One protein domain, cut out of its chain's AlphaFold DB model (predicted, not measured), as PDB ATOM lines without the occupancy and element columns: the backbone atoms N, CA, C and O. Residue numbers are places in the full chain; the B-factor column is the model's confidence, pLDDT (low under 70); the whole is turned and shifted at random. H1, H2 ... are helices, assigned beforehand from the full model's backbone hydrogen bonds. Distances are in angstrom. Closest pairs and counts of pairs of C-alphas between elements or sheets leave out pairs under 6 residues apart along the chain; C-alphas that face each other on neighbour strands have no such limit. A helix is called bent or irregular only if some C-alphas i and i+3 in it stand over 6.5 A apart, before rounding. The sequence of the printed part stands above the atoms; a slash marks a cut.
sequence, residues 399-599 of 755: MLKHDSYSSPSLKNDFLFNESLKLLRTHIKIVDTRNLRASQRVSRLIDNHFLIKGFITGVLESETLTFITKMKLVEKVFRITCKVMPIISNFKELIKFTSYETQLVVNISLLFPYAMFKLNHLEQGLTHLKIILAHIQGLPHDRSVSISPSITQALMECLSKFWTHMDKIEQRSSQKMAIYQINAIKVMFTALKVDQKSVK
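Overview. This is residues 399 to 599 of the 755 residues of an uncharacterized protein of Komagataella phaffii (strain ATCC 76273 / CBS 7435 / CECT 11047 / NRRL Y-11430 / Wegner 21-1) (UniProt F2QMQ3). This is a flat slab of seven long helices running up and down nearly alongside one another, with H1 at one edge, H2 and H3 next, H6 in the middle, then H7 and H8, and H9 at the other edge. Two short helices, H4 and H5, lie between H3 and H6 along the chain, and residues 566 to 572 stick out. The printed part has 201 residues with nine named helices, H1 to H9, and no named strand: the class is all helix. It is compact, with a radius of gyration of the C-alphas of 18.1 A, and spans 57 by 46 by 24 A.

Along the chain. Start at Met 399 and find C-alpha 410 at (-127.253, 480.170, -57.865), where H1 begins; it runs to residue 426, 25.2 A away. H2, residues 437 to 460, is the longest at 34.1 A, and H3, residues 466 to 483, covers 26.0 A. Next come H4, residues 485 to 488, and H5, residues 490 to 495, which is only just irregular: C-alphas 491 and 494 are 6.53 A apart. Find C-alpha 498 at (-154.269, 486.440, -22.129) for H6, residues 498 to 517, 28.4 A. Then read H7, residues 521 to 536, 22.2 A; H8, residues 548 to 566, 27.4 A; and H9, residues 574 to 593, 29.0 A, ending at C-alpha 593 (-147.894, 498.802, -21.101).

Arrangement. H1, H2, H3, H6, H7, H8 and H9 make an up and down bundle, each helix running against the one before it. Residues 419 to 426 of H1 touch residues 450 to 454 of H2, a hairpin whose closest C-alphas, Leu 423 and Leu 450, are 6.5 A apart. H6 is the hub, touching five helices, H4 only just, with 3 pairs of C-alphas within 8 A. It runs the same way as H2 at a shallow tilt of 13 degrees, closest at C-alphas His 448 and Ile 507, 5.4 A. H6 and H7 form a hairpin, closest at C-alphas Pro 512 and Gly 524, 4.2 A. H9 touches H7 at C-alphas Lys 529 and Val 586, 6.5 A, and is apart from H6. H5 is close to H7 but not clearly touching, at C-alphas Phe 490 and His 534, 6.3 A. Every O i to N i+4 pair is within hydrogen-bond range in H2, H3, H7, H8 and H9; H1 has 12 of 13, H6 13 of 16, H5 0 of 2 but 2 of 3 O i to N i+3 pairs, and H4 is too short for an i+4 pair.

Size, cuts and confidence. The C-alphas farthest apart, Arg 436 and Glu 569, are 58.1 A apart. The printed part has no cut, and its one long link joins H7 to H8. Mean pLDDT of the printed part is 82.2; look for values under 70 at residues 402 to 416, 432 to 434, 540 to 542 and 565 to 574.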
ATOM      1  N   MET A 399    -129.746 476.524 -41.713       79.31
ATOM      2  CA  MET A 399    -129.722 476.572 -43.183       79.31
ATOM      3  C   MET A 399    -129.511 477.985 -43.727       79.31
ATOM      4  O   MET A 399    -128.850 478.160 -44.744       79.31
ATOM      5  N   LEU A 400    -130.119 478.982 -43.082       78.94
ATOM      6  CA  LEU A 400    -130.014 480.379 -43.495       78.94
ATOM      7  C   LEU A 400    -128.702 481.027 -43.034       78.94
ATOM      8  O   LEU A 400    -128.266 482.000 -43.648       78.94
ATOM      9  N   LYS A 401    -128.100 480.505 -41.961       78.56
ATOM     10  CA  LYS A 401    -126.868 481.014 -41.361       78.56
ATOM     11  C   LYS A 401    -125.592 480.422 -41.972       78.56
ATOM     12  O   LYS A 401    -124.617 481.150 -42.100       78.56
ATOM     13  N   HIS A 402    -125.598 479.137 -42.326       68.81
ATOM     14  CA  HIS A 402    -124.393 478.384 -42.688       68.81
ATOM     15  C   HIS A 402    -123.882 478.692 -44.106       68.81
ATOM     16  O   HIS A 402    -124.596 478.495 -45.089       68.81
ATOM     17  N   ASP A 403    -122.599 479.058 -44.213       56.88
ATOM     18  CA  ASP A 403    -121.927 479.475 -45.459       56.88
ATOM     19  C   ASP A 403    -121.196 478.343 -46.229       56.88
ATOM     20  O   ASP A 403    -120.705 478.551 -47.337       56.88
ATOM     21  N   SER A 404    -121.100 477.119 -45.693       48.03
ATOM     22  CA  SER A 404    -120.230 476.057 -46.261       48.03
ATOM     23  C   SER A 404    -120.687 475.363 -47.554       48.03
ATOM     24  O   SER A 404    -120.075 474.371 -47.950       48.03
ATOM     25  N   TYR A 405    -121.716 475.852 -48.246       46.06
ATOM     26  CA  TYR A 405    -121.966 475.474 -49.644       46.06
ATOM     27  C   TYR A 405    -121.474 476.588 -50.572       46.06
ATOM     28  O   TYR A 405    -122.222 477.147 -51.371       46.06
ATOM     29  N   SER A 406    -120.196 476.928 -50.443       36.66
ATOM     30  CA  SER A 406    -119.513 477.976 -51.194       36.66
ATOM     31  C   SER A 406    -119.476 477.689 -52.705       36.66
ATOM     32  O   SER A 406    -118.619 476.975 -53.217       36.66
ATOM     33  N   SER A 407    -120.418 478.288 -53.444       37.59
ATOM     34  CA  SER A 407    -120.263 478.732 -54.839       37.59
ATOM     35  C   SER A 407    -121.290 479.844 -55.132       37.59
ATOM     36  O   SER A 407    -122.440 479.733 -54.693       37.59
ATOM     37  N   PRO A 408    -120.912 480.942 -55.816       48.56
ATOM     38  CA  PRO A 408    -121.620 482.210 -55.724       48.56
ATOM     39  C   PRO A 408    -122.810 482.285 -56.692       48.56
ATOM     40  O   PRO A 408    -122.723 481.895 -57.852       48.56
ATOM     41  N   SER A 409    -123.907 482.873 -56.210       48.91
ATOM     42  CA  SER A 409    -125.144 483.295 -56.901       48.91
ATOM     43  C   SER A 409    -126.301 482.289 -57.048       48.91
ATOM     44  O   SER A 409    -127.403 482.639 -56.642       48.91
ATOM     45  N   LEU A 410    -126.109 481.051 -57.524       45.31
ATOM     46  CA  LEU A 410    -127.253 480.170 -57.865       45.31
ATOM     47  C   LEU A 410    -127.749 479.241 -56.733       45.31
ATOM     48  O   LEU A 410    -128.914 478.848 -56.731       45.31
ATOM     49  N   LYS A 411    -126.907 478.890 -55.747       51.78
ATOM     50  CA  LYS A 411    -127.276 477.956 -54.653       51.78
ATOM     51  C   LYS A 411    -127.887 478.625 -53.418       51.78
ATOM     52  O   LYS A 411    -128.652 477.983 -52.699       51.78
ATOM     53  N   ASN A 412    -127.623 479.912 -53.204       53.53
ATOM     54  CA  ASN A 412    -128.214 480.657 -52.091       53.53
ATOM     55  C   ASN A 412    -129.738 480.773 -52.264       53.53
ATOM     56  O   ASN A 412    -130.489 480.473 -51.338       53.53
ATOM     57  N   ASP A 413    -130.205 481.062 -53.483       59.84
ATOM     58  CA  ASP A 413    -131.636 481.090 -53.811       59.84
ATOM     59  C   ASP A 413    -132.333 479.750 -53.543       59.84
ATOM     60  O   ASP A 413    -133.482 479.735 -53.100       59.84
ATOM     61  N   PHE A 414    -131.644 478.621 -53.741       66.38
ATOM     62  CA  PHE A 414    -132.182 477.296 -53.436       66.38
ATOM     63  C   PHE A 414    -132.411 477.098 -51.931       66.38
ATOM     64  O   PHE A 414    -133.529 476.775 -51.531       66.38
ATOM     65  N   LEU A 415    -131.403 477.349 -51.086       66.56
ATOM     66  CA  LEU A 415    -131.530 477.193 -49.627       66.56
ATOM     67  C   LEU A 415    -132.599 478.126 -49.045       66.56
ATOM     68  O   LEU A 415    -133.347 477.736 -48.144       66.56
ATOM     69  N   PHE A 416    -132.735 479.334 -49.598       69.88
ATOM     70  CA  PHE A 416    -133.793 480.268 -49.220       69.88
ATOM     71  C   PHE A 416    -135.173 479.797 -49.663       69.88
ATOM     72  O   PHE A 416    -136.124 479.870 -48.881       69.88
ATOM     73  N   ASN A 417    -135.301 479.318 -50.899       75.50
ATOM     74  CA  ASN A 417    -136.562 478.800 -51.410       75.50
ATOM     75  C   ASN A 417    -137.004 477.560 -50.633       75.50
ATOM     76  O   ASN A 417    -138.176 477.486 -50.270       75.50
ATOM     77  N   GLU A 418    -136.087 476.658 -50.285       78.62
ATOM     78  CA  GLU A 418    -136.388 475.495 -49.451       78.62
ATOM     79  C   GLU A 418    -136.717 475.898 -48.008       78.62
ATOM     80  O   GLU A 418    -137.734 475.458 -47.481       78.62
ATOM     81  N   SER A 419    -135.983 476.829 -47.391       81.38
ATOM     82  CA  SER A 419    -136.328 477.353 -46.054       81.38
ATOM     83  C   SER A 419    -137.714 478.009 -46.032       81.38
ATOM     84  O   SER A 419    -138.499 477.838 -45.098       81.38
ATOM     85  N   LEU A 420    -138.053 478.753 -47.087       83.75
ATOM     86  CA  LEU A 420    -139.343 479.418 -47.226       83.75
ATOM     87  C   LEU A 420    -140.471 478.430 -47.549       83.75
ATOM     88  O   LEU A 420    -141.602 478.624 -47.102       83.75
ATOM     89  N   LYS A 421    -140.178 477.373 -48.305       84.75
ATOM     90  CA  LYS A 421    -141.085 476.252 -48.560       84.75
ATOM     91  C   LYS A 421    -141.352 475.492 -47.268       84.75
ATOM     92  O   LYS A 421    -142.515 475.321 -46.929       84.75
ATOM     93  N   LEU A 422    -140.323 475.162 -46.486       84.69
ATOM     94  CA  LEU A 422    -140.461 474.551 -45.162       84.69
ATOM     95  C   LEU A 422    -141.321 475.412 -44.236       84.69
ATOM     96  O   LEU A 422    -142.265 474.891 -43.640       84.69
ATOM     97  N   LEU A 423    -141.067 476.723 -44.176       86.69
ATOM     98  CA  LEU A 423    -141.904 477.655 -43.422       86.69
ATOM     99  C   LEU A 423    -143.363 477.616 -43.903       86.69
ATOM    100  O   LEU A 423    -144.261 477.474 -43.083       86.69
ATOM    101  N   ARG A 424    -143.617 477.721 -45.215       87.38
ATOM    102  CA  ARG A 424    -144.978 477.705 -45.787       87.38
ATOM    103  C   ARG A 424    -145.717 476.395 -45.532       87.38
ATOM    104  O   ARG A 424    -146.914 476.436 -45.279       87.38
ATOM    105  N   THR A 425    -145.016 475.270 -45.601       86.19
ATOM    106  CA  THR A 425    -145.589 473.943 -45.369       86.19
ATOM    107  C   THR A 425    -145.997 473.754 -43.909       86.19
ATOM    108  O   THR A 425    -147.001 473.102 -43.638       86.19
ATOM    109  N   HIS A 426    -145.247 474.332 -42.965       88.12
ATOM    110  CA  HIS A 426    -145.428 474.050 -41.537       88.12
ATOM    111  C   HIS A 426    -146.098 475.173 -40.741       88.12
ATOM    112  O   HIS A 426    -146.571 474.918 -39.632       88.12
ATOM    113  N   ILE A 427    -146.166 476.397 -41.272       89.69
ATOM    114  CA  ILE A 427    -146.906 477.489 -40.638       89.69
ATOM    115  C   ILE A 427    -148.411 477.181 -40.672       89.69
ATOM    116  O   ILE A 427    -148.981 476.828 -41.703       89.69
ATOM    117  N   LYS A 428    -149.076 477.290 -39.522       89.62
ATOM    118  CA  LYS A 428    -150.460 476.839 -39.331       89.62
ATOM    119  C   LYS A 428    -151.424 478.013 -39.281       89.62
ATOM    120  O   LYS A 428    -151.172 478.990 -38.581       89.62
ATOM    121  N   ILE A 429    -152.571 477.886 -39.950       88.38
ATOM    122  CA  ILE A 429    -153.620 478.917 -39.930       88.38
ATOM    123  C   ILE A 429    -154.166 479.088 -38.511       88.38
ATOM    124  O   ILE A 429    -154.538 478.103 -37.863       88.38
ATOM    125  N   VAL A 430    -154.242 480.337 -38.046       84.38
ATOM    126  CA  VAL A 430    -154.857 480.702 -36.763       84.38
ATOM    127  C   VAL A 430    -156.015 481.657 -37.026       84.38
ATOM    128  O   VAL A 430    -155.805 482.828 -37.334       84.38
ATOM    129  N   ASP A 431    -157.232 481.138 -36.875       75.69
ATOM    130  CA  ASP A 431    -158.490 481.878 -36.998       75.69
ATOM    131  C   ASP A 431    -159.290 481.759 -35.687       75.69
ATOM    132  O   ASP A 431    -159.271 480.722 -35.012       75.69
ATOM    133  N   THR A 432    -159.979 482.839 -35.322       67.00
ATOM    134  CA  THR A 432    -160.850 482.935 -34.147       67.00
ATOM    135  C   THR A 432    -162.133 482.120 -34.290       67.00
ATOM    136  O   THR A 432    -162.696 481.723 -33.271       67.00
ATOM    137  N   ARG A 433    -162.581 481.832 -35.521       68.44
ATOM    138  CA  ARG A 433    -163.907 481.240 -35.781       68.44
ATOM    139  C   ARG A 433    -163.964 479.714 -35.672       68.44
ATOM    140  O   ARG A 433    -164.983 479.183 -35.253       68.44
ATOM    141  N   ASN A 434    -162.871 479.013 -35.989       66.81
ATOM    142  CA  ASN A 434    -162.914 477.567 -36.273       66.81
ATOM    143  C   ASN A 434    -162.056 476.682 -35.350       66.81
ATOM    144  O   ASN A 434    -161.975 475.473 -35.555       66.81
ATOM    145  N   LEU A 435    -161.374 477.251 -34.350       79.50
ATOM    146  CA  LEU A 435    -160.404 476.515 -33.529       79.50
ATOM    147  C   LEU A 435    -160.697 476.627 -32.037       79.50
ATOM    148  O   LEU A 435    -160.921 477.723 -31.519       79.50
ATOM    149  N   ARG A 436    -160.583 475.497 -31.326       83.50
ATOM    150  CA  ARG A 436    -160.587 475.475 -29.855       83.50
ATOM    151  C   ARG A 436    -159.344 476.194 -29.317       83.50
ATOM    152  O   ARG A 436    -158.283 476.143 -29.938       83.50
ATOM    153  N   ALA A 437    -159.440 476.797 -28.132       79.94
ATOM    154  CA  ALA A 437    -158.338 477.554 -27.523       79.94
ATOM    155  C   ALA A 437    -157.029 476.744 -27.409       79.94
ATOM    156  O   ALA A 437    -155.964 477.239 -27.761       79.94
ATOM    157  N   SER A 438    -157.093 475.466 -27.017       82.25
ATOM    158  CA  SER A 438    -155.908 474.593 -26.939       82.25
ATOM    159  C   SER A 438    -155.228 474.375 -28.299       82.25
ATOM    160  O   SER A 438    -154.000 474.362 -28.388       82.25
ATOM    161  N   GLN A 439    -156.014 474.260 -29.372       86.81
ATOM    162  CA  GLN A 439    -155.500 474.130 -30.737       86.81
ATOM    163  C   GLN A 439    -154.876 475.442 -31.216       86.81
ATOM    164  O   GLN A 439    -153.803 475.418 -31.815       86.81
ATOM    165  N   ARG A 440    -155.506 476.587 -30.923       87.62
ATOM    166  CA  ARG A 440    -154.946 477.907 -31.246       87.62
ATOM    167  C   ARG A 440    -153.616 478.129 -30.545       87.62
ATOM    168  O   ARG A 440    -152.654 478.489 -31.210       87.62
ATOM    169  N   VAL A 441    -153.532 477.831 -29.250       88.38
ATOM    170  CA  VAL A 441    -152.284 477.913 -28.478       88.38
ATOM    171  C   VAL A 441    -151.182 477.068 -29.112       88.38
ATOM    172  O   VAL A 441    -150.099 477.585 -29.371       88.38
ATOM    173  N   SER A 442    -151.451 475.795 -29.417       87.25
ATOM    174  CA  SER A 442    -150.456 474.920 -30.052       87.25
ATOM    175  C   SER A 442    -149.977 475.475 -31.398       87.25
ATOM    176  O   SER A 442    -148.775 475.527 -31.637       87.25
ATOM    177  N   ARG A 443    -150.892 475.961 -32.246       91.31
ATOM    178  CA  ARG A 443    -150.541 476.563 -33.544       91.31
ATOM    179  C   ARG A 443    -149.748 477.862 -33.396       91.31
ATOM    180  O   ARG A 443    -148.804 478.082 -34.144       91.31
ATOM    181  N   LEU A 444    -150.103 478.707 -32.429       92.00
ATOM    182  CA  LEU A 444    -149.389 479.950 -32.130       92.00
ATOM    183  C   LEU A 444    -147.958 479.682 -31.650       92.00
ATOM    184  O   LEU A 444    -147.040 480.382 -32.070       92.00
ATOM    185  N   ILE A 445    -147.759 478.666 -30.807       91.38
ATOM    186  CA  ILE A 445    -146.426 478.250 -30.351       91.38
ATOM    187  C   ILE A 445    -145.577 477.784 -31.538       91.38
ATOM    188  O   ILE A 445    -144.453 478.257 -31.704       91.38
ATOM    189  N   ASP A 446    -146.126 476.911 -32.386       91.44
ATOM    190  CA  ASP A 446    -145.425 476.401 -33.566       91.44
ATOM    191  C   ASP A 446    -145.039 477.536 -34.526       91.44
ATOM    192  O   ASP A 446    -143.877 477.656 -34.922       91.44
ATOM    193  N   ASN A 447    -145.988 478.424 -34.842       94.19
ATOM    194  CA  ASN A 447    -145.745 479.577 -35.707       94.19
ATOM    195  C   ASN A 447    -144.686 480.513 -35.116       94.19
ATOM    196  O   ASN A 447    -143.826 480.997 -35.849       94.19
ATOM    197  N   HIS A 448    -144.717 480.753 -33.802       94.19
ATOM    198  CA  HIS A 448    -143.708 481.569 -33.137       94.19
ATOM    199  C   HIS A 448    -142.304 480.997 -33.308       94.19
ATOM    200  O   HIS A 448    -141.399 481.750 -33.667       94.19
ATOM    201  N   PHE A 449    -142.119 479.690 -33.090       92.12
ATOM    202  CA  PHE A 449    -140.819 479.054 -33.290       92.12
ATOM    203  C   PHE A 449    -140.358 479.186 -34.740       92.12
ATOM    204  O   PHE A 449    -139.308 479.775 -34.973       92.12
ATOM    205  N   LEU A 450    -141.169 478.753 -35.710       92.75
ATOM    206  CA  LEU A 450    -140.796 478.785 -37.129       92.75
ATOM    207  C   LEU A 450    -140.415 480.190 -37.617       92.75
ATOM    208  O   LEU A 450    -139.376 480.365 -38.253       92.75
ATOM    209  N   ILE A 451    -141.236 481.196 -37.302       94.94
ATOM    210  CA  ILE A 451    -140.992 482.584 -37.719       94.94
ATOM    211  C   ILE A 451    -139.728 483.124 -37.043       94.94
ATOM    212  O   ILE A 451    -138.929 483.801 -37.690       94.94
ATOM    213  N   LYS A 452    -139.520 482.811 -35.759       94.19
ATOM    214  CA  LYS A 452    -138.326 483.226 -35.022       94.19
ATOM    215  C   LYS A 452    -137.060 482.603 -35.609       94.19
ATOM    216  O   LYS A 452    -136.130 483.352 -35.876       94.19
ATOM    217  N   GLY A 453    -137.035 481.289 -35.838       89.62
ATOM    218  CA  GLY A 453    -135.885 480.604 -36.439       89.62
ATOM    219  C   GLY A 453    -135.529 481.177 -37.809       89.62
ATOM    220  O   GLY A 453    -134.371 481.494 -38.066       89.62
ATOM    221  N   PHE A 454    -136.539 481.431 -38.648       93.25
ATOM    222  CA  PHE A 454    -136.334 482.066 -39.949       93.25
ATOM    223  C   PHE A 454    -135.756 483.482 -39.819       93.25
ATOM    224  O   PHE A 454    -134.763 483.807 -40.464       93.25
ATOM    225  N   ILE A 455    -136.357 484.338 -38.984       93.38
ATOM    226  CA  ILE A 455    -135.892 485.720 -38.798       93.38
ATOM    227  C   ILE A 455    -134.471 485.747 -38.231       93.38
ATOM    228  O   ILE A 455    -133.645 486.509 -38.728       93.38
ATOM    229  N   THR A 456    -134.168 484.917 -37.232       91.81
ATOM    230  CA  THR A 456    -132.819 484.807 -36.667       91.81
ATOM    231  C   THR A 456    -131.814 484.382 -37.733       91.81
ATOM    232  O   THR A 456    -130.816 485.075 -37.907       91.81
ATOM    233  N   GLY A 457    -132.111 483.334 -38.508       88.19
ATOM    234  CA  GLY A 457    -131.243 482.877 -39.594       88.19
ATOM    235  C   GLY A 457    -130.972 483.963 -40.643       88.19
ATOM    236  O   GLY A 457    -129.823 484.203 -41.000       88.19
ATOM    237  N   VAL A 458    -132.002 484.704 -41.077       89.56
ATOM    238  CA  VAL A 458    -131.828 485.834 -42.015       89.56
ATOM    239  C   VAL A 458    -130.942 486.936 -41.431       89.56
ATOM    240  O   VAL A 458    -130.112 487.503 -42.142       89.56
ATOM    241  N   LEU A 459    -131.132 487.285 -40.158       90.25
ATOM    242  CA  LEU A 459    -130.358 488.345 -39.515       90.25
ATOM    243  C   LEU A 459    -128.886 487.946 -39.349       90.25
ATOM    244  O   LEU A 459    -128.018 488.775 -39.637       90.25
ATOM    245  N   GLU A 460    -128.626 486.705 -38.933       88.75
ATOM    246  CA  GLU A 460    -127.290 486.168 -38.639       88.75
ATOM    247  C   GLU A 460    -126.503 485.710 -39.874       88.75
ATOM    248  O   GLU A 460    -125.290 485.590 -39.780       88.75
ATOM    249  N   SER A 461    -127.150 485.512 -41.024       84.00
ATOM    250  CA  SER A 461    -126.476 485.165 -42.284       84.00
ATOM    251  C   SER A 461    -125.405 486.191 -42.676       84.00
ATOM    252  O   SER A 461    -125.711 487.380 -42.807       84.00
ATOM    253  N   GLU A 462    -124.166 485.765 -42.917       79.44
ATOM    254  CA  GLU A 462    -123.077 486.669 -43.320       79.44
ATOM    255  C   GLU A 462    -123.079 486.952 -44.832       79.44
ATOM    256  O   GLU A 462    -122.713 488.044 -45.268       79.44
ATOM    257  N   THR A 463    -123.589 486.017 -45.634       72.94
ATOM    258  CA  THR A 463    -123.626 486.092 -47.104       72.94
ATOM    259  C   THR A 463    -124.793 486.898 -47.672       72.94
ATOM    260  O   THR A 463    -124.740 487.368 -48.814       72.94
ATOM    261  N   LEU A 464    -125.871 487.083 -46.908       74.88
ATOM    262  CA  LEU A 464    -127.032 487.831 -47.372       74.88
ATOM    263  C   LEU A 464    -126.779 489.341 -47.402       74.88
ATOM    264  O   LEU A 464    -126.540 489.981 -46.375       74.88
ATOM    265  N   THR A 465    -126.969 489.947 -48.579       82.19
ATOM    266  CA  THR A 465    -126.982 491.410 -48.686       82.19
ATOM    267  C   THR A 465    -128.121 492.004 -47.862       82.19
ATOM    268  O   THR A 465    -129.189 491.406 -47.700       82.19
ATOM    269  N   PHE A 466    -127.925 493.239 -47.408       81.31
ATOM    270  CA  PHE A 466    -128.940 494.025 -46.713       81.31
ATOM    271  C   PHE A 466    -130.314 494.006 -47.406       81.31
ATOM    272  O   PHE A 466    -131.338 493.749 -46.770       81.31
ATOM    273  N   ILE A 467    -130.331 494.243 -48.724       82.56
ATOM    274  CA  ILE A 467    -131.558 494.315 -49.528       82.56
ATOM    275  C   ILE A 467    -132.265 492.958 -49.528       82.56
ATOM    276  O   ILE A 467    -133.484 492.888 -49.361       82.56
ATOM    277  N   THR A 468    -131.507 491.871 -49.683       83.12
ATOM    278  CA  THR A 468    -132.061 490.516 -49.670       83.12
ATOM    279  C   THR A 468    -132.641 490.170 -48.299       83.12
ATOM    280  O   THR A 468    -133.769 489.679 -48.236       83.12
ATOM    281  N   LYS A 469    -131.942 490.499 -47.201       88.44
ATOM    282  CA  LYS A 469    -132.456 490.297 -45.835       88.44
ATOM    283  C   LYS A 469    -133.797 491.002 -45.630       88.44
ATOM    284  O   LYS A 469    -134.751 490.378 -45.169       88.44
ATOM    285  N   MET A 470    -133.901 492.267 -46.039       88.44
ATOM    286  CA  MET A 470    -135.147 493.034 -45.936       88.44
ATOM    287  C   MET A 470    -136.283 492.412 -46.756       88.44
ATOM    288  O   MET A 470    -137.366 492.178 -46.217       88.44
ATOM    289  N   LYS A 471    -136.032 492.052 -48.022       87.75
ATOM    290  CA  LYS A 471    -137.029 491.380 -48.877       87.75
ATOM    291  C   LYS A 471    -137.535 490.073 -48.261       87.75
ATOM    292  O   LYS A 471    -138.727 489.778 -48.339       87.75
ATOM    293  N   LEU A 472    -136.651 489.289 -47.644       88.94
ATOM    294  CA  LEU A 472    -137.017 488.035 -46.984       88.94
ATOM    295  C   LEU A 472    -137.868 488.275 -45.732       88.94
ATOM    296  O   LEU A 472    -138.914 487.641 -45.589       88.94
ATOM    297  N   VAL A 473    -137.482 489.225 -44.875       91.94
ATOM    298  CA  VAL A 473    -138.271 489.610 -43.692       91.94
ATOM    299  C   VAL A 473    -139.671 490.082 -44.099       91.94
ATOM    300  O   VAL A 473    -140.661 489.624 -43.530       91.94
ATOM    301  N   GLU A 474    -139.786 490.921 -45.132       90.94
ATOM    302  CA  GLU A 474    -141.082 491.365 -45.662       90.94
ATOM    303  C   GLU A 474    -141.913 490.208 -46.234       90.94
ATOM    304  O   GLU A 474    -143.126 490.136 -46.023       90.94
ATOM    305  N   LYS A 475    -141.281 489.272 -46.949       91.19
ATOM    306  CA  LYS A 475    -141.961 488.098 -47.513       91.19
ATOM    307  C   LYS A 475    -142.526 487.208 -46.404       91.19
ATOM    308  O   LYS A 475    -143.676 486.779 -46.505       91.19
ATOM    309  N   VAL A 476    -141.764 486.980 -45.333       92.62
ATOM    310  CA  VAL A 476    -142.225 486.238 -44.148       92.62
ATOM    311  C   VAL A 476    -143.328 486.990 -43.417       92.62
ATOM    312  O   VAL A 476    -144.315 486.370 -43.023       92.62
ATOM    313  N   PHE A 477    -143.226 488.314 -43.295       93.00
ATOM    314  CA  PHE A 477    -144.287 489.138 -42.720       93.00
ATOM    315  C   PHE A 477    -145.602 488.983 -43.495       93.00
ATOM    316  O   PHE A 477    -146.641 488.699 -42.902       93.00
ATOM    317  N   ARG A 478    -145.563 489.044 -44.832       91.75
ATOM    318  CA  ARG A 478    -146.749 488.833 -45.683       91.75
ATOM    319  C   ARG A 478    -147.336 487.429 -45.540       91.75
ATOM    320  O   ARG A 478    -148.554 487.292 -45.471       91.75
ATOM    321  N   ILE A 479    -146.497 486.389 -45.498       91.56
ATOM    322  CA  ILE A 479    -146.948 485.007 -45.250       91.56
ATOM    323  C   ILE A 479    -147.644 484.926 -43.888       91.56
ATOM    324  O   ILE A 479    -148.738 484.381 -43.782       91.56
ATOM    325  N   THR A 480    -147.041 485.535 -42.871       91.88
ATOM    326  CA  THR A 480    -147.560 485.551 -41.504       91.88
ATOM    327  C   THR A 480    -148.917 486.247 -41.432       91.88
ATOM    328  O   THR A 480    -149.848 485.672 -40.884       91.88
ATOM    329  N   CYS A 481    -149.088 487.415 -42.059       90.44
ATOM    330  CA  CYS A 481    -150.383 488.102 -42.116       90.44
ATOM    331  C   CYS A 481    -151.461 487.290 -42.850       90.44
ATOM    332  O   CYS A 481    -152.619 487.317 -42.448       90.44
ATOM    333  N   LYS A 482    -151.098 486.541 -43.902       89.38
ATOM    334  CA  LYS A 482    -152.048 485.671 -44.620       89.38
ATOM    335  C   LYS A 482    -152.515 484.492 -43.767       89.38
ATOM    336  O   LYS A 482    -153.691 484.153 -43.776       89.38
ATOM    337  N   VAL A 483    -151.589 483.857 -43.052       87.81
ATOM    338  CA  VAL A 483    -151.853 482.645 -42.260       87.81
ATOM    339  C   VAL A 483    -152.444 482.986 -40.887       87.81
ATOM    340  O   VAL A 483    -153.202 482.210 -40.306       87.81
ATOM    341  N   MET A 484    -152.129 484.171 -40.375       89.19
ATOM    342  CA  MET A 484    -152.623 484.712 -39.117       89.19
ATOM    343  C   MET A 484    -153.214 486.109 -39.356       89.19
ATOM    344  O   MET A 484    -152.579 487.108 -39.000       89.19
ATOM    345  N   PRO A 485    -154.438 486.209 -39.911       85.06
ATOM    346  CA  PRO A 485    -155.088 487.494 -40.187       85.06
ATOM    347  C   PRO A 485    -155.172 488.407 -38.963       85.06
ATOM    348  O   PRO A 485    -155.137 489.629 -39.101       85.06
ATOM    349  N   ILE A 486    -155.187 487.826 -37.758       85.50
ATOM    350  CA  ILE A 486    -155.114 488.532 -36.476       85.50
ATOM    351  C   ILE A 486    -153.915 489.494 -36.362       85.50
ATOM    352  O   ILE A 486    -154.042 490.546 -35.744       85.50
ATOM    353  N   ILE A 487    -152.775 489.185 -36.992       84.12
ATOM    354  CA  ILE A 487    -151.584 490.059 -37.006       84.12
ATOM    355  C   ILE A 487    -151.811 491.298 -37.884       84.12
ATOM    356  O   ILE A 487    -151.219 492.345 -37.647       84.12
ATOM    357  N   SER A 488    -152.695 491.212 -38.880       77.75
ATOM    358  CA  SER A 488    -153.110 492.360 -39.697       77.75
ATOM    359  C   SER A 488    -154.372 493.064 -39.180       77.75
ATOM    360  O   SER A 488    -154.553 494.249 -39.436       77.75
ATOM    361  N   ASN A 489    -155.229 492.364 -38.429       76.88
ATOM    362  CA  ASN A 489    -156.480 492.876 -37.869       76.88
ATOM    363  C   ASN A 489    -156.544 492.637 -36.355       76.88
ATOM    364  O   ASN A 489    -157.296 491.801 -35.849       76.88
ATOM    365  N   PHE A 490    -155.765 493.424 -35.623       74.25
ATOM    366  CA  PHE A 490    -155.637 493.332 -34.170       74.25
ATOM    367  C   PHE A 490    -156.936 493.600 -33.391       74.25
ATOM    368  O   PHE A 490    -156.990 493.306 -32.199       74.25
ATOM    369  N   LYS A 491    -158.013 494.094 -34.022       73.06
ATOM    370  CA  LYS A 491    -159.330 494.203 -33.364       73.06
ATOM    371  C   LYS A 491    -159.847 492.842 -32.889       73.06
ATOM    372  O   LYS A 491    -160.560 492.758 -31.895       73.06
ATOM    373  N   GLU A 492    -159.448 491.762 -33.557       77.50
ATOM    374  CA  GLU A 492    -159.818 490.406 -33.151       77.50
ATOM    375  C   GLU A 492    -159.027 489.885 -31.940       77.50
ATOM    376  O   GLU A 492    -159.367 488.829 -31.408       77.50
ATOM    377  N   LEU A 493    -158.017 490.616 -31.447       80.31
ATOM    378  CA  LEU A 493    -157.176 490.182 -30.321       80.31
ATOM    379  C   LEU A 493    -157.998 490.067 -29.028       80.31
ATOM    380  O   LEU A 493    -157.725 489.221 -28.180       80.31
ATOM    381  N   ILE A 494    -159.092 490.832 -28.941       78.81
ATOM    382  CA  ILE A 494    -160.097 490.763 -27.872       78.81
ATOM    383  C   ILE A 494    -160.745 489.362 -27.785       78.81
ATOM    384  O   ILE A 494    -161.204 488.949 -26.725       78.81
ATOM    385  N   LYS A 495    -160.728 488.557 -28.851       80.50
ATOM    386  CA  LYS A 495    -161.299 487.197 -28.843       80.50
ATOM    387  C   LYS A 495    -160.352 486.129 -28.272       80.50
ATOM    388  O   LYS A 495    -160.774 484.994 -28.061       80.50
ATOM    389  N   PHE A 496    -159.085 486.464 -28.030       83.19
ATOM    390  CA  PHE A 496    -158.069 485.535 -27.527       83.19
ATOM    391  C   PHE A 496    -157.913 485.621 -26.004       83.19
ATOM    392  O   PHE A 496    -158.138 486.664 -25.403       83.19
ATOM    393  N   THR A 497    -157.498 484.533 -25.358       85.62
ATOM    394  CA  THR A 497    -157.109 484.547 -23.938       85.62
ATOM    395  C   THR A 497    -155.825 485.359 -23.721       85.62
ATOM    396  O   THR A 497    -155.099 485.659 -24.671       85.62
ATOM    397  N   SER A 498    -155.500 485.699 -22.467       85.31
ATOM    398  CA  SER A 498    -154.269 486.440 -22.129       85.31
ATOM    399  C   SER A 498    -152.996 485.748 -22.654       85.31
ATOM    400  O   SER A 498    -152.154 486.378 -23.292       85.31
ATOM    401  N   TYR A 499    -152.897 484.421 -22.503       88.25
ATOM    402  CA  TYR A 499    -151.740 483.666 -22.997       88.25
ATOM    403  C   TYR A 499    -151.638 483.664 -24.530       88.25
ATOM    404  O   TYR A 499    -150.560 483.874 -25.085       88.25
ATOM    405  N   GLU A 500    -152.760 483.478 -25.230       89.06
ATOM    406  CA  GLU A 500    -152.786 483.550 -26.694       89.06
ATOM    407  C   GLU A 500    -152.434 484.959 -27.202       89.06
ATOM    408  O   GLU A 500    -151.666 485.102 -28.153       89.06
ATOM    409  N   THR A 501    -152.942 485.997 -26.532       89.44
ATOM    410  CA  THR A 501    -152.636 487.410 -26.811       89.44
ATOM    411  C   THR A 501    -151.128 487.656 -26.725       89.44
ATOM    412  O   THR A 501    -150.539 488.208 -27.654       89.44
ATOM    413  N   GLN A 502    -150.477 487.176 -25.658       91.50
ATOM    414  CA  GLN A 502    -149.027 487.289 -25.497       91.50
ATOM    415  C   GLN A 502    -148.258 486.606 -26.638       91.50
ATOM    416  O   GLN A 502    -147.258 487.148 -27.110       91.50
ATOM    417  N   LEU A 503    -148.711 485.440 -27.113       91.62
ATOM    418  CA  LEU A 503    -148.072 484.741 -28.234       91.62
ATOM    419  C   LEU A 503    -148.197 485.524 -29.547       91.62
ATOM    420  O   LEU A 503    -147.204 485.674 -30.258       91.62
ATOM    421  N   VAL A 504    -149.378 486.070 -29.852       91.62
ATOM    422  CA  VAL A 504    -149.587 486.901 -31.051       91.62
ATOM    423  C   VAL A 504    -148.707 488.153 -31.010       91.62
ATOM    424  O   VAL A 504    -148.072 488.495 -32.011       91.62
ATOM    425  N   VAL A 505    -148.612 488.809 -29.851       91.31
ATOM    426  CA  VAL A 505    -147.731 489.969 -29.661       91.31
ATOM    427  C   VAL A 505    -146.265 489.576 -29.841       91.31
ATOM    428  O   VAL A 505    -145.549 490.244 -30.583       91.31
ATOM    429  N   ASN A 506    -145.826 488.458 -29.256       92.88
ATOM    430  CA  ASN A 506    -144.454 487.970 -29.409       92.88
ATOM    431  C   ASN A 506    -144.091 487.694 -30.870       92.88
ATOM    432  O   ASN A 506    -142.992 488.042 -31.286       92.88
ATOM    433  N   ILE A 507    -144.997 487.097 -31.652       94.31
ATOM    434  CA  ILE A 507    -144.800 486.887 -33.094       94.31
ATOM    435  C   ILE A 507    -144.701 488.233 -33.817       94.31
ATOM    436  O   ILE A 507    -143.773 488.457 -34.591       94.31
ATOM    437  N   SER A 508    -145.627 489.148 -33.530       92.94
ATOM    438  CA  SER A 508    -145.699 490.455 -34.189       92.94
ATOM    439  C   SER A 508    -144.457 491.309 -33.934       92.94
ATOM    440  O   SER A 508    -144.002 492.008 -34.835       92.94
ATOM    441  N   LEU A 509    -143.872 491.230 -32.734       94.12
ATOM    442  CA  LEU A 509    -142.671 491.977 -32.352       94.12
ATOM    443  C   LEU A 509    -141.383 491.481 -33.035       94.12
ATOM    444  O   LEU A 509    -140.405 492.230 -33.064       94.12
ATOM    445  N   LEU A 510    -141.363 490.277 -33.623       95.31
ATOM    446  CA  LEU A 510    -140.188 489.777 -34.352       95.31
ATOM    447  C   LEU A 510    -139.872 490.625 -35.597       95.31
ATOM    448  O   LEU A 510    -138.705 490.803 -35.942       95.31
ATOM    449  N   PHE A 511    -140.893 491.189 -36.244       95.19
ATOM    450  CA  PHE A 511    -140.741 491.987 -37.464       95.19
ATOM    451  C   PHE A 511    -140.133 493.377 -37.232       95.19
ATOM    452  O   PHE A 511    -139.106 493.660 -37.849       95.19
ATOM    453  N   PRO A 512    -140.659 494.239 -36.333       95.00
ATOM    454  CA  PRO A 512    -139.994 495.499 -36.024       95.00
ATOM    455  C   PRO A 512    -138.600 495.262 -35.426       95.00
ATOM    456  O   PRO A 512    -137.689 496.032 -35.709       95.00
ATOM    457  N   TYR A 513    -138.388 494.168 -34.677       95.88
ATOM    458  CA  TYR A 513    -137.054 493.787 -34.204       95.88
ATOM    459  C   TYR A 513    -136.085 493.546 -35.365       95.88
ATOM    460  O   TYR A 513    -135.003 494.135 -35.393       95.88
ATOM    461  N   ALA A 514    -136.488 492.730 -36.342       94.94
ATOM    462  CA  ALA A 514    -135.687 492.460 -37.529       94.94
ATOM    463  C   ALA A 514    -135.408 493.736 -38.332       94.94
ATOM    464  O   ALA A 514    -134.262 493.987 -38.696       94.94
ATOM    465  N   MET A 515    -136.419 494.589 -38.527       94.81
ATOM    466  CA  MET A 515    -136.267 495.875 -39.216       94.81
ATOM    467  C   MET A 515    -135.248 496.779 -38.520       94.81
ATOM    468  O   MET A 515    -134.385 497.342 -39.184       94.81
ATOM    469  N   PHE A 516    -135.274 496.883 -37.187       94.75
ATOM    470  CA  PHE A 516    -134.272 497.665 -36.458       94.75
ATOM    471  C   PHE A 516    -132.866 497.067 -36.554       94.75
ATOM    472  O   PHE A 516    -131.893 497.806 -36.700       94.75
ATOM    473  N   LYS A 517    -132.730 495.736 -36.509       93.31
ATOM    474  CA  LYS A 517    -131.430 495.069 -36.700       93.31
ATOM    475  C   LYS A 517    -130.878 495.255 -38.113       93.31
ATOM    476  O   LYS A 517    -129.667 495.376 -38.276       93.31
ATOM    477  N   LEU A 518    -131.764 495.385 -39.095       91.06
ATOM    478  CA  LEU A 518    -131.470 495.779 -40.469       91.06
ATOM    479  C   LEU A 518    -131.537 497.303 -40.660       91.06
ATOM    480  O   LEU A 518    -131.861 497.769 -41.739       91.06
ATOM    481  N   ASN A 519    -131.263 498.103 -39.626       88.25
ATOM    482  CA  ASN A 519    -131.165 499.570 -39.683       88.25
ATOM    483  C   ASN A 519    -132.349 500.309 -40.364       88.25
ATOM    484  O   ASN A 519    -132.205 501.458 -40.782       88.25
ATOM    485  N   HIS A 520    -133.525 499.688 -40.464       89.12
ATOM    486  CA  HIS A 520    -134.694 500.199 -41.179       89.12
ATOM    487  C   HIS A 520    -135.658 500.898 -40.208       89.12
ATOM    488  O   HIS A 520    -136.757 500.427 -39.899       89.12
ATOM    489  N   LEU A 521    -135.202 502.037 -39.678       89.00
ATOM    490  CA  LEU A 521    -135.812 502.732 -38.540       89.00
ATOM    491  C   LEU A 521    -137.289 503.103 -38.749       89.00
ATOM    492  O   LEU A 521    -138.110 502.895 -37.859       89.00
ATOM    493  N   GLU A 522    -137.637 503.645 -39.916       89.12
ATOM    494  CA  GLU A 522    -138.978 504.168 -40.198       89.12
ATOM    495  C   GLU A 522    -140.049 503.073 -40.255       89.12
ATOM    496  O   GLU A 522    -141.084 503.170 -39.590       89.12
ATOM    497  N   GLN A 523    -139.776 501.997 -40.998       89.31
ATOM    498  CA  GLN A 523    -140.672 500.845 -41.072       89.31
ATOM    499  C   GLN A 523    -140.799 500.178 -39.697       89.31
ATOM    500  O   GLN A 523    -141.915 499.964 -39.222       89.31
ATOM    501  N   GLY A 524    -139.677 499.940 -39.005       92.50
ATOM    502  CA  GLY A 524    -139.693 499.344 -37.667       92.50
ATOM    503  C   GLY A 524    -140.509 500.166 -36.662       92.50
ATOM    504  O   GLY A 524    -141.317 499.606 -35.918       92.50
ATOM    505  N   LEU A 525    -140.371 501.499 -36.674       92.88
ATOM    506  CA  LEU A 525    -141.169 502.405 -35.840       92.88
ATOM    507  C   LEU A 525    -142.657 502.339 -36.186       92.88
ATOM    508  O   LEU A 525    -143.488 502.331 -35.279       92.88
ATOM    509  N   THR A 526    -142.998 502.292 -37.472       91.38
ATOM    510  CA  THR A 526    -144.390 502.219 -37.937       91.38
ATOM    511  C   THR A 526    -145.058 500.940 -37.441       91.38
ATOM    512  O   THR A 526    -146.095 501.005 -36.782       91.38
ATOM    513  N   HIS A 527    -144.422 499.785 -37.648       90.19
ATOM    514  CA  HIS A 527    -144.936 498.501 -37.172       90.19
ATOM    515  C   HIS A 527    -145.053 498.446 -35.647       90.19
ATOM    516  O   HIS A 527    -146.082 498.024 -35.121       90.19
ATOM    517  N   LEU A 528    -144.033 498.913 -34.920       92.94
ATOM    518  CA  LEU A 528    -144.058 498.899 -33.460       92.94
ATOM    519  C   LEU A 528    -145.154 499.813 -32.892       92.94
ATOM    520  O   LEU A 528    -145.852 499.413 -31.964       92.94
ATOM    521  N   LYS A 529    -145.356 501.006 -33.465       91.12
ATOM    522  CA  LYS A 529    -146.451 501.909 -33.073       91.12
ATOM    523  C   LYS A 529    -147.817 501.260 -33.259       91.12
ATOM    524  O   LYS A 529    -148.644 501.346 -32.357       91.12
ATOM    525  N   ILE A 530    -148.032 500.601 -34.398       88.00
ATOM    526  CA  ILE A 530    -149.272 499.872 -34.679       88.00
ATOM    527  C   ILE A 530    -149.491 498.806 -33.603       88.00
ATOM    528  O   ILE A 530    -150.555 498.774 -32.996       88.00
ATOM    529  N   ILE A 531    -148.491 497.973 -33.308       90.31
ATOM    530  CA  ILE A 531    -148.612 496.910 -32.294       90.31
ATOM    531  C   ILE A 531    -148.944 497.495 -30.913       90.31
ATOM    532  O   ILE A 531    -149.871 497.029 -30.255       90.31
ATOM    533  N   LEU A 532    -148.226 498.535 -30.483       90.06
ATOM    534  CA  LEU A 532    -148.431 499.156 -29.172       90.06
ATOM    535  C   LEU A 532    -149.816 499.794 -29.029       90.06
ATOM    536  O   LEU A 532    -150.460 499.596 -28.002       90.06
ATOM    537  N   ALA A 533    -150.292 500.510 -30.053       86.81
ATOM    538  CA  ALA A 533    -151.620 501.119 -30.042       86.81
ATOM    539  C   ALA A 533    -152.723 500.068 -29.851       86.81
ATOM    540  O   ALA A 533    -153.675 500.283 -29.106       86.81
ATOM    541  N   HIS A 534    -152.565 498.896 -30.468       84.38
ATOM    542  CA  HIS A 534    -153.511 497.800 -30.299       84.38
ATOM    543  C   HIS A 534    -153.449 497.164 -28.912       84.38
ATOM    544  O   HIS A 534    -154.497 496.860 -28.353       84.38
ATOM    545  N   ILE A 535    -152.254 496.995 -28.334       87.62
ATOM    546  CA  ILE A 535    -152.116 496.479 -26.963       87.62
ATOM    547  C   ILE A 535    -152.794 497.423 -25.959       87.62
ATOM    548  O   ILE A 535    -153.467 496.957 -25.045       87.62
ATOM    549  N   GLN A 536    -152.673 498.739 -26.150       85.25
ATOM    550  CA  GLN A 536    -153.336 499.732 -25.297       85.25
ATOM    551  C   GLN A 536    -154.867 499.701 -25.388       85.25
ATOM    552  O   GLN A 536    -155.531 500.116 -24.444       85.25
ATOM    553  N   GLY A 537    -155.423 499.223 -26.504       80.12
ATOM    554  CA  GLY A 537    -156.865 499.063 -26.697       80.12
ATOM    555  C   GLY A 537    -157.450 497.781 -26.093       80.12
ATOM    556  O   GLY A 537    -158.642 497.530 -26.264       80.12
ATOM    557  N   LEU A 538    -156.641 496.944 -25.432       83.62
ATOM    558  CA  LEU A 538    -157.115 495.724 -24.779       83.62
ATOM    559  C   LEU A 538    -157.758 496.022 -23.416       83.62
ATOM    560  O   LEU A 538    -157.344 496.960 -22.735       83.62
ATOM    561  N   PRO A 539    -158.735 495.205 -22.979       77.75
ATOM    562  CA  PRO A 539    -159.300 495.328 -21.638       77.75
ATOM    563  C   PRO A 539    -158.228 495.125 -20.549       77.75
ATOM    564  O   PRO A 539    -157.266 494.374 -20.727       77.75
ATOM    565  N   HIS A 540    -158.388 495.830 -19.420       66.75
ATOM    566  CA  HIS A 540    -157.371 495.970 -18.363       66.75
ATOM    567  C   HIS A 540    -156.912 494.652 -17.713       66.75
ATOM    568  O   HIS A 540    -155.822 494.597 -17.149       66.75
ATOM    569  N   ASP A 541    -157.705 493.587 -17.807       64.56
ATOM    570  CA  ASP A 541    -157.389 492.247 -17.305       64.56
ATOM    571  C   ASP A 541    -156.386 491.478 -18.194       64.56
ATOM    572  O   ASP A 541    -155.909 490.403 -17.824       64.56
ATOM    573  N   ARG A 542    -156.013 492.030 -19.358       69.06
ATOM    574  CA  ARG A 542    -155.094 491.410 -20.325       69.06
ATOM    575  C   ARG A 542    -153.724 492.064 -20.322       69.06
ATOM    576  O   ARG A 542    -153.300 492.664 -21.308       69.06
ATOM    577  N   SER A 543    -153.000 491.906 -19.218       73.81
ATOM    578  CA  SER A 543    -151.610 492.357 -19.134       73.81
ATOM    579  C   SER A 543    -150.741 491.654 -20.184       73.81
ATOM    580  O   SER A 543    -150.647 490.425 -20.183       73.81
ATOM    581  N   VAL A 544    -150.072 492.429 -21.038       85.06
ATOM    582  CA  VAL A 544    -149.109 491.933 -22.029       85.06
ATOM    583  C   VAL A 544    -147.716 492.432 -21.670       85.06
ATOM    584  O   VAL A 544    -147.514 493.615 -21.416       85.06
ATOM    585  N   SER A 545    -146.746 491.527 -21.694       86.88
ATOM    586  CA  SER A 545    -145.328 491.847 -21.534       86.88
ATOM    587  C   SER A 545    -144.671 492.180 -22.871       86.88
ATOM    588  O   SER A 545    -144.950 491.544 -23.895       86.88
ATOM    589  N   ILE A 546    -143.765 493.157 -22.866       88.75
ATOM    590  CA  ILE A 546    -142.997 493.556 -24.050       88.75
ATOM    591  C   ILE A 546    -141.523 493.258 -23.791       88.75
ATOM    592  O   ILE A 546    -140.932 493.752 -22.834       88.75
ATOM    593  N   SER A 547    -140.906 492.468 -24.673       87.75
ATOM    594  CA  SER A 547    -139.485 492.126 -24.546       87.75
ATOM    595  C   SER A 547    -138.598 493.375 -24.636       87.75
ATOM    596  O   SER A 547    -138.644 494.053 -25.663       87.75
ATOM    597  N   PRO A 548    -137.683 493.628 -23.681       89.81
ATOM    598  CA  PRO A 548    -136.796 494.797 -23.726       89.81
ATOM    599  C   PRO A 548    -135.804 494.802 -24.891       89.81
ATOM    600  O   PRO A 548    -135.207 495.829 -25.219       89.81
ATOM    601  N   SER A 549    -135.622 493.651 -25.546       91.31
ATOM    602  CA  SER A 549    -134.792 493.539 -26.744       91.31
ATOM    603  C   SER A 549    -135.292 494.416 -27.896       91.31
ATOM    604  O   SER A 549    -134.470 494.872 -28.689       91.31
ATOM    605  N   ILE A 550    -136.605 494.685 -27.990       93.62
ATOM    606  CA  ILE A 550    -137.163 495.508 -29.072       93.62
ATOM    607  C   ILE A 550    -136.749 496.973 -28.937       93.62
ATOM    608  O   ILE A 550    -136.298 497.584 -29.903       93.62
ATOM    609  N   THR A 551    -136.847 497.529 -27.731       92.56
ATOM    610  CA  THR A 551    -136.496 498.926 -27.464       92.56
ATOM    611  C   THR A 551    -134.987 499.120 -27.494       92.56
ATOM    612  O   THR A 551    -134.512 500.157 -27.945       92.56
ATOM    613  N   GLN A 552    -134.216 498.105 -27.094       92.88
ATOM    614  CA  GLN A 552    -132.771 498.108 -27.291       92.88
ATOM    615  C   GLN A 552    -132.403 498.130 -28.784       92.88
ATOM    616  O   GLN A 552    -131.606 498.974 -29.190       92.88
ATOM    617  N   ALA A 553    -133.008 497.265 -29.606       92.94
ATOM    618  CA  ALA A 553    -132.758 497.239 -31.050       92.94
ATOM    619  C   ALA A 553    -133.137 498.570 -31.722       92.94
ATOM    620  O   ALA A 553    -132.367 499.084 -32.534       92.94
ATOM    621  N   LEU A 554    -134.267 499.172 -31.331       94.88
ATOM    622  CA  LEU A 554    -134.658 500.519 -31.758       94.88
ATOM    623  C   LEU A 554    -133.554 501.546 -31.467       94.88
ATOM    624  O   LEU A 554    -133.183 502.320 -32.349       94.88
ATOM    625  N   MET A 555    -133.005 501.548 -30.250       93.00
ATOM    626  CA  MET A 555    -131.977 502.516 -29.863       93.00
ATOM    627  C   MET A 555    -130.633 502.291 -30.555       93.00
ATOM    628  O   MET A 555    -129.955 503.260 -30.902       93.00
ATOM    629  N   GLU A 556    -130.250 501.036 -30.794       90.50
ATOM    630  CA  GLU A 556    -129.077 500.693 -31.606       90.50
ATOM    631  C   GLU A 556    -129.238 501.205 -33.046       90.50
ATOM    632  O   GLU A 556    -128.329 501.842 -33.582       90.50
ATOM    633  N   CYS A 557    -130.416 500.996 -33.643       90.44
ATOM    634  CA  CYS A 557    -130.760 501.477 -34.979       90.44
ATOM    635  C   CYS A 557    -130.729 503.012 -35.062       90.44
ATOM    636  O   CYS A 557    -130.103 503.570 -35.960       90.44
ATOM    637  N   LEU A 558    -131.362 503.704 -34.108       88.81
ATOM    638  CA  LEU A 558    -131.387 505.170 -34.045       88.81
ATOM    639  C   LEU A 558    -129.976 505.758 -33.899       88.81
ATOM    640  O   LEU A 558    -129.645 506.750 -34.547       88.81
ATOM    641  N   SER A 559    -129.130 505.127 -33.082       84.44
ATOM    642  CA  SER A 559    -127.742 505.564 -32.874       84.44
ATOM    643  C   SER A 559    -126.902 505.414 -34.145       84.44
ATOM    644  O   SER A 559    -126.148 506.323 -34.485       84.44
ATOM    645  N   LYS A 560    -127.057 504.304 -34.884       83.38
ATOM    646  CA  LYS A 560    -126.387 504.107 -36.180       83.38
ATOM    647  C   LYS A 560    -126.855 505.123 -37.220       83.38
ATOM    648  O   LYS A 560    -126.021 505.741 -37.880       83.38
ATOM    649  N   PHE A 561    -128.169 505.330 -37.321       80.19
ATOM    650  CA  PHE A 561    -128.752 506.315 -38.231       80.19
ATOM    651  C   PHE A 561    -128.179 507.714 -37.969       80.19
ATOM    652  O   PHE A 561    -127.757 508.396 -38.898       80.19
ATOM    653  N   TRP A 562    -128.043 508.096 -36.695       72.75
ATOM    654  CA  TRP A 562    -127.375 509.336 -36.313       72.75
ATOM    655  C   TRP A 562    -125.921 509.412 -36.789       72.75
ATOM    656  O   TRP A 562    -125.560 510.373 -37.461       72.75
ATOM    657  N   THR A 563    -125.090 508.410 -36.476       72.25
ATOM    658  CA  THR A 563    -123.668 508.429 -36.869       72.25
ATOM    659  C   THR A 563    -123.465 508.526 -38.379       72.25
ATOM    660  O   THR A 563    -122.429 509.007 -38.826       72.25
ATOM    661  N   HIS A 564    -124.437 508.062 -39.168       70.31
ATOM    662  CA  HIS A 564    -124.402 508.202 -40.615       70.31
ATOM    663  C   HIS A 564    -124.782 509.618 -41.065       70.31
ATOM    664  O   HIS A 564    -124.076 510.189 -41.886       70.31
ATOM    665  N   MET A 565    -125.834 510.205 -40.481       65.94
ATOM    666  CA  MET A 565    -126.262 511.576 -40.791       65.94
ATOM    667  C   MET A 565    -125.223 512.631 -40.376       65.94
ATOM    668  O   MET A 565    -125.032 513.598 -41.102       65.94
ATOM    669  N   ASP A 566    -124.507 512.428 -39.262       60.28
ATOM    670  CA  ASP A 566    -123.436 513.332 -38.798       60.28
ATOM    671  C   ASP A 566    -122.264 513.412 -39.800       60.28
ATOM    672  O   ASP A 566    -121.627 514.451 -39.935       60.28
ATOM    673  N   LYS A 567    -122.014 512.337 -40.565       61.12
ATOM    674  CA  LYS A 567    -120.981 512.298 -41.617       61.12
ATOM    675  C   LYS A 567    -121.385 513.006 -42.912       61.12
ATOM    676  O   LYS A 567    -120.514 513.284 -43.723       61.12
ATOM    677  N   ILE A 568    -122.677 513.253 -43.126       58.41
ATOM    678  CA  ILE A 568    -123.211 513.835 -44.372       58.41
ATOM    679  C   ILE A 568    -123.271 515.381 -44.279       58.41
ATOM    680  O   ILE A 568    -123.843 516.039 -45.136       58.41
ATOM    681  N   GLU A 569    -122.676 515.988 -43.242       48.88
ATOM    682  CA  GLU A 569    -122.598 517.449 -43.001       48.88
ATOM    683  C   GLU A 569    -123.938 518.215 -43.002       48.88
ATOM    684  O   GLU A 569    -123.969 519.431 -42.825       48.88
ATOM    685  N   GLN A 570    -125.081 517.529 -43.066       49.59
ATOM    686  CA  GLN A 570    -126.388 518.142 -42.850       49.59
ATOM    687  C   GLN A 570    -126.653 518.291 -41.350       49.59
ATOM    688  O   GLN A 570    -127.340 517.483 -40.712       49.59
ATOM    689  N   ARG A 571    -126.105 519.368 -40.781       48.16
ATOM    690  CA  ARG A 571    -126.506 519.888 -39.472       48.16
ATOM    691  C   ARG A 571    -128.028 520.079 -39.470       48.16
ATOM    692  O   ARG A 571    -128.574 520.873 -40.223       48.16
ATOM    693  N   SER A 572    -128.708 519.326 -38.606       53.00
ATOM    694  CA  SER A 572    -130.154 519.390 -38.335       53.00
ATOM    695  C   SER A 572    -131.110 518.959 -39.465       53.00
ATOM    696  O   SER A 572    -132.011 519.693 -39.858       53.00
ATOM    697  N   SER A 573    -131.035 517.705 -39.932       59.94
ATOM    698  CA  SER A 573    -132.179 517.168 -40.692       59.94
ATOM    699  C   SER A 573    -133.435 517.114 -39.796       59.94
ATOM    700  O   SER A 573    -133.462 516.422 -38.770       59.94
ATOM    701  N   GLN A 574    -134.511 517.805 -40.190       67.38
ATOM    702  CA  GLN A 574    -135.846 517.699 -39.568       67.38
ATOM    703  C   GLN A 574    -136.299 516.230 -39.427       67.38
ATOM    704  O   GLN A 574    -137.027 515.859 -38.507       67.38
ATOM    705  N   LYS A 575    -135.795 515.356 -40.302       72.38
ATOM    706  CA  LYS A 575    -136.037 513.914 -40.301       72.38
ATOM    707  C   LYS A 575    -135.498 513.208 -39.042       72.38
ATOM    708  O   LYS A 575    -136.216 512.408 -38.445       72.38
ATOM    709  N   MET A 576    -134.288 513.537 -38.574       74.62
ATOM    710  CA  MET A 576    -133.728 512.959 -37.339       74.62
ATOM    711  C   MET A 576    -134.523 513.379 -36.096       74.62
ATOM    712  O   MET A 576    -134.806 512.554 -35.224       74.62
ATOM    713  N   ALA A 577    -134.939 514.647 -36.049       73.12
ATOM    714  CA  ALA A 577    -135.807 515.185 -35.006       73.12
ATOM    715  C   ALA A 577    -137.115 514.385 -34.884       73.12
ATOM    716  O   ALA A 577    -137.485 513.940 -33.794       73.12
ATOM    717  N   ILE A 578    -137.778 514.137 -36.016       81.62
ATOM    718  CA  ILE A 578    -139.018 513.355 -36.080       81.62
ATOM    719  C   ILE A 578    -138.798 511.927 -35.561       81.62
ATOM    720  O   ILE A 578    -139.605 511.426 -34.772       81.62
ATOM    721  N   TYR A 579    -137.709 511.261 -35.952       83.50
ATOM    722  CA  TYR A 579    -137.433 509.899 -35.486       83.50
ATOM    723  C   TYR A 579    -137.136 509.821 -33.988       83.50
ATOM    724  O   TYR A 579    -137.630 508.907 -33.331       83.50
ATOM    725  N   GLN A 580    -136.402 510.783 -33.427       79.62
ATOM    726  CA  GLN A 580    -136.147 510.842 -31.984       79.62
ATOM    727  C   GLN A 580    -137.441 511.046 -31.192       79.62
ATOM    728  O   GLN A 580    -137.704 510.294 -30.254       79.62
ATOM    729  N   ILE A 581    -138.297 511.982 -31.616       83.56
ATOM    730  CA  ILE A 581    -139.625 512.192 -31.014       83.56
ATOM    731  C   ILE A 581    -140.453 510.904 -31.076       83.56
ATOM    732  O   ILE A 581    -141.096 510.512 -30.101       83.56
ATOM    733  N   ASN A 582    -140.432 510.216 -32.215       85.81
ATOM    734  CA  ASN A 582    -141.157 508.966 -32.389       85.81
ATOM    735  C   ASN A 582    -140.617 507.838 -31.501       85.81
ATOM    736  O   ASN A 582    -141.419 507.109 -30.921       85.81
ATOM    737  N   ALA A 583    -139.297 507.716 -31.357       87.06
ATOM    738  CA  ALA A 583    -138.669 506.742 -30.468       87.06
ATOM    739  C   ALA A 583    -139.023 507.012 -28.997       87.06
ATOM    740  O   ALA A 583    -139.418 506.087 -28.290       87.06
ATOM    741  N   ILE A 584    -138.992 508.280 -28.567       85.50
ATOM    742  CA  ILE A 584    -139.435 508.713 -27.232       85.50
ATOM    743  C   ILE A 584    -140.889 508.288 -26.987       85.50
ATOM    744  O   ILE A 584    -141.183 507.608 -26.003       85.50
ATOM    745  N   LYS A 585    -141.801 508.631 -27.911       86.62
ATOM    746  CA  LYS A 585    -143.224 508.260 -27.818       86.62
ATOM    747  C   LYS A 585    -143.404 506.746 -27.698       86.62
ATOM    748  O   LYS A 585    -144.172 506.289 -26.855       86.62
ATOM    749  N   VAL A 586    -142.683 505.970 -28.506       89.69
ATOM    750  CA  VAL A 586    -142.724 504.501 -28.483       89.69
ATOM    751  C   VAL A 586    -142.222 503.943 -27.152       89.69
ATOM    752  O   VAL A 586    -142.902 503.108 -26.562       89.69
ATOM    753  N   MET A 587    -141.083 504.417 -26.643       87.88
ATOM    754  CA  MET A 587    -140.527 503.947 -25.369       87.88
ATOM    755  C   MET A 587    -141.448 504.270 -24.188       87.88
ATOM    756  O   MET A 587    -141.645 503.422 -23.322       87.88
ATOM    757  N   PHE A 588    -142.078 505.448 -24.175       84.81
ATOM    758  CA  PHE A 588    -143.080 505.780 -23.159       84.81
ATOM    759  C   PHE A 588    -144.333 504.924 -23.255       84.81
ATOM    760  O   PHE A 588    -144.877 504.502 -22.238       84.81
ATOM    761  N   THR A 589    -144.788 504.656 -24.474       86.81
ATOM    762  CA  THR A 589    -145.942 503.791 -24.709       86.81
ATOM    763  C   THR A 589    -145.649 502.371 -24.225       86.81
ATOM    764  O   THR A 589    -146.460 501.798 -23.505       86.81
ATOM    765  N   ALA A 590    -144.460 501.839 -24.524       87.12
ATOM    766  CA  ALA A 590    -144.017 500.537 -24.035       87.12
ATOM    767  C   ALA A 590    -143.951 500.491 -22.498       87.12
ATOM    768  O   ALA A 590    -144.487 499.562 -21.901       87.12
ATOM    769  N   LEU A 591    -143.390 501.523 -21.851       83.88
ATOM    770  CA  LEU A 591    -143.291 501.600 -20.388       83.88
ATOM    771  C   LEU A 591    -144.665 501.618 -19.698       83.88
ATOM    772  O   LEU A 591    -144.831 501.015 -18.640       83.88
ATOM    773  N   LYS A 592    -145.651 502.301 -20.296       82.94
ATOM    774  CA  LYS A 592    -147.037 502.318 -19.799       82.94
ATOM    775  C   LYS A 592    -147.711 500.949 -19.896       82.94
ATOM    776  O   LYS A 592    -148.554 500.647 -19.060       82.94
ATOM    777  N   VAL A 593    -147.369 500.161 -20.915       82.00
ATOM    778  CA  VAL A 593    -147.894 498.802 -21.101       82.00
ATOM    779  C   VAL A 593    -147.214 497.818 -20.144       82.00
ATOM    780  O   VAL A 593    -147.888 497.025 -19.497       82.00
ATOM    781  N   ASP A 594    -145.888 497.886 -20.030       81.94
ATOM    782  CA  ASP A 594    -145.082 497.020 -19.174       81.94
ATOM    783  C   ASP A 594    -143.868 497.797 -18.651       81.94
ATOM    784  O   ASP A 594    -142.986 498.193 -19.418       81.94
ATOM    785  N   GLN A 595    -143.782 497.976 -17.330       80.12
ATOM    786  CA  GLN A 595    -142.682 498.703 -16.686       80.12
ATOM    787  C   GLN A 595    -141.308 498.080 -16.967       80.12
ATOM    788  O   GLN A 595    -140.293 498.774 -16.922       80.12
ATOM    789  N   LYS A 596    -141.250 496.776 -17.269       83.69
ATOM    790  CA  LYS A 596    -139.992 496.074 -17.553       83.69
ATOM    791  C   LYS A 596    -139.561 496.183 -19.008       83.69
ATOM    792  O   LYS A 596    -138.429 495.812 -19.302       83.69
ATOM    793  N   SER A 597    -140.412 496.708 -19.891       85.56
ATOM    794  CA  SER A 597    -140.178 496.769 -21.338       85.56
ATOM    795  C   SER A 597    -139.009 497.657 -21.755       85.56
ATOM    796  O   SER A 597    -138.479 497.482 -22.847       85.56
ATOM    797  N   VAL A 598    -138.574 498.589 -20.902       87.50
ATOM    798  CA  VAL A 598    -137.447 499.481 -21.184       87.50
ATOM    799  C   VAL A 598    -136.420 499.384 -20.066       87.50
ATOM    800  O   VAL A 598    -136.669 499.807 -18.938       87.50
ATOM    801  N   LYS A 599    -135.235 498.859 -20.384       88.50
ATOM    802  CA  LYS A 599    -134.134 498.780 -19.420       88.50
ATOM    803  C   LYS A 599    -133.462 500.149 -19.212       88.50
ATOM    804  O   LYS A 599    -133.432 500.958 -20.146       88.50
TER     805      LYS A 599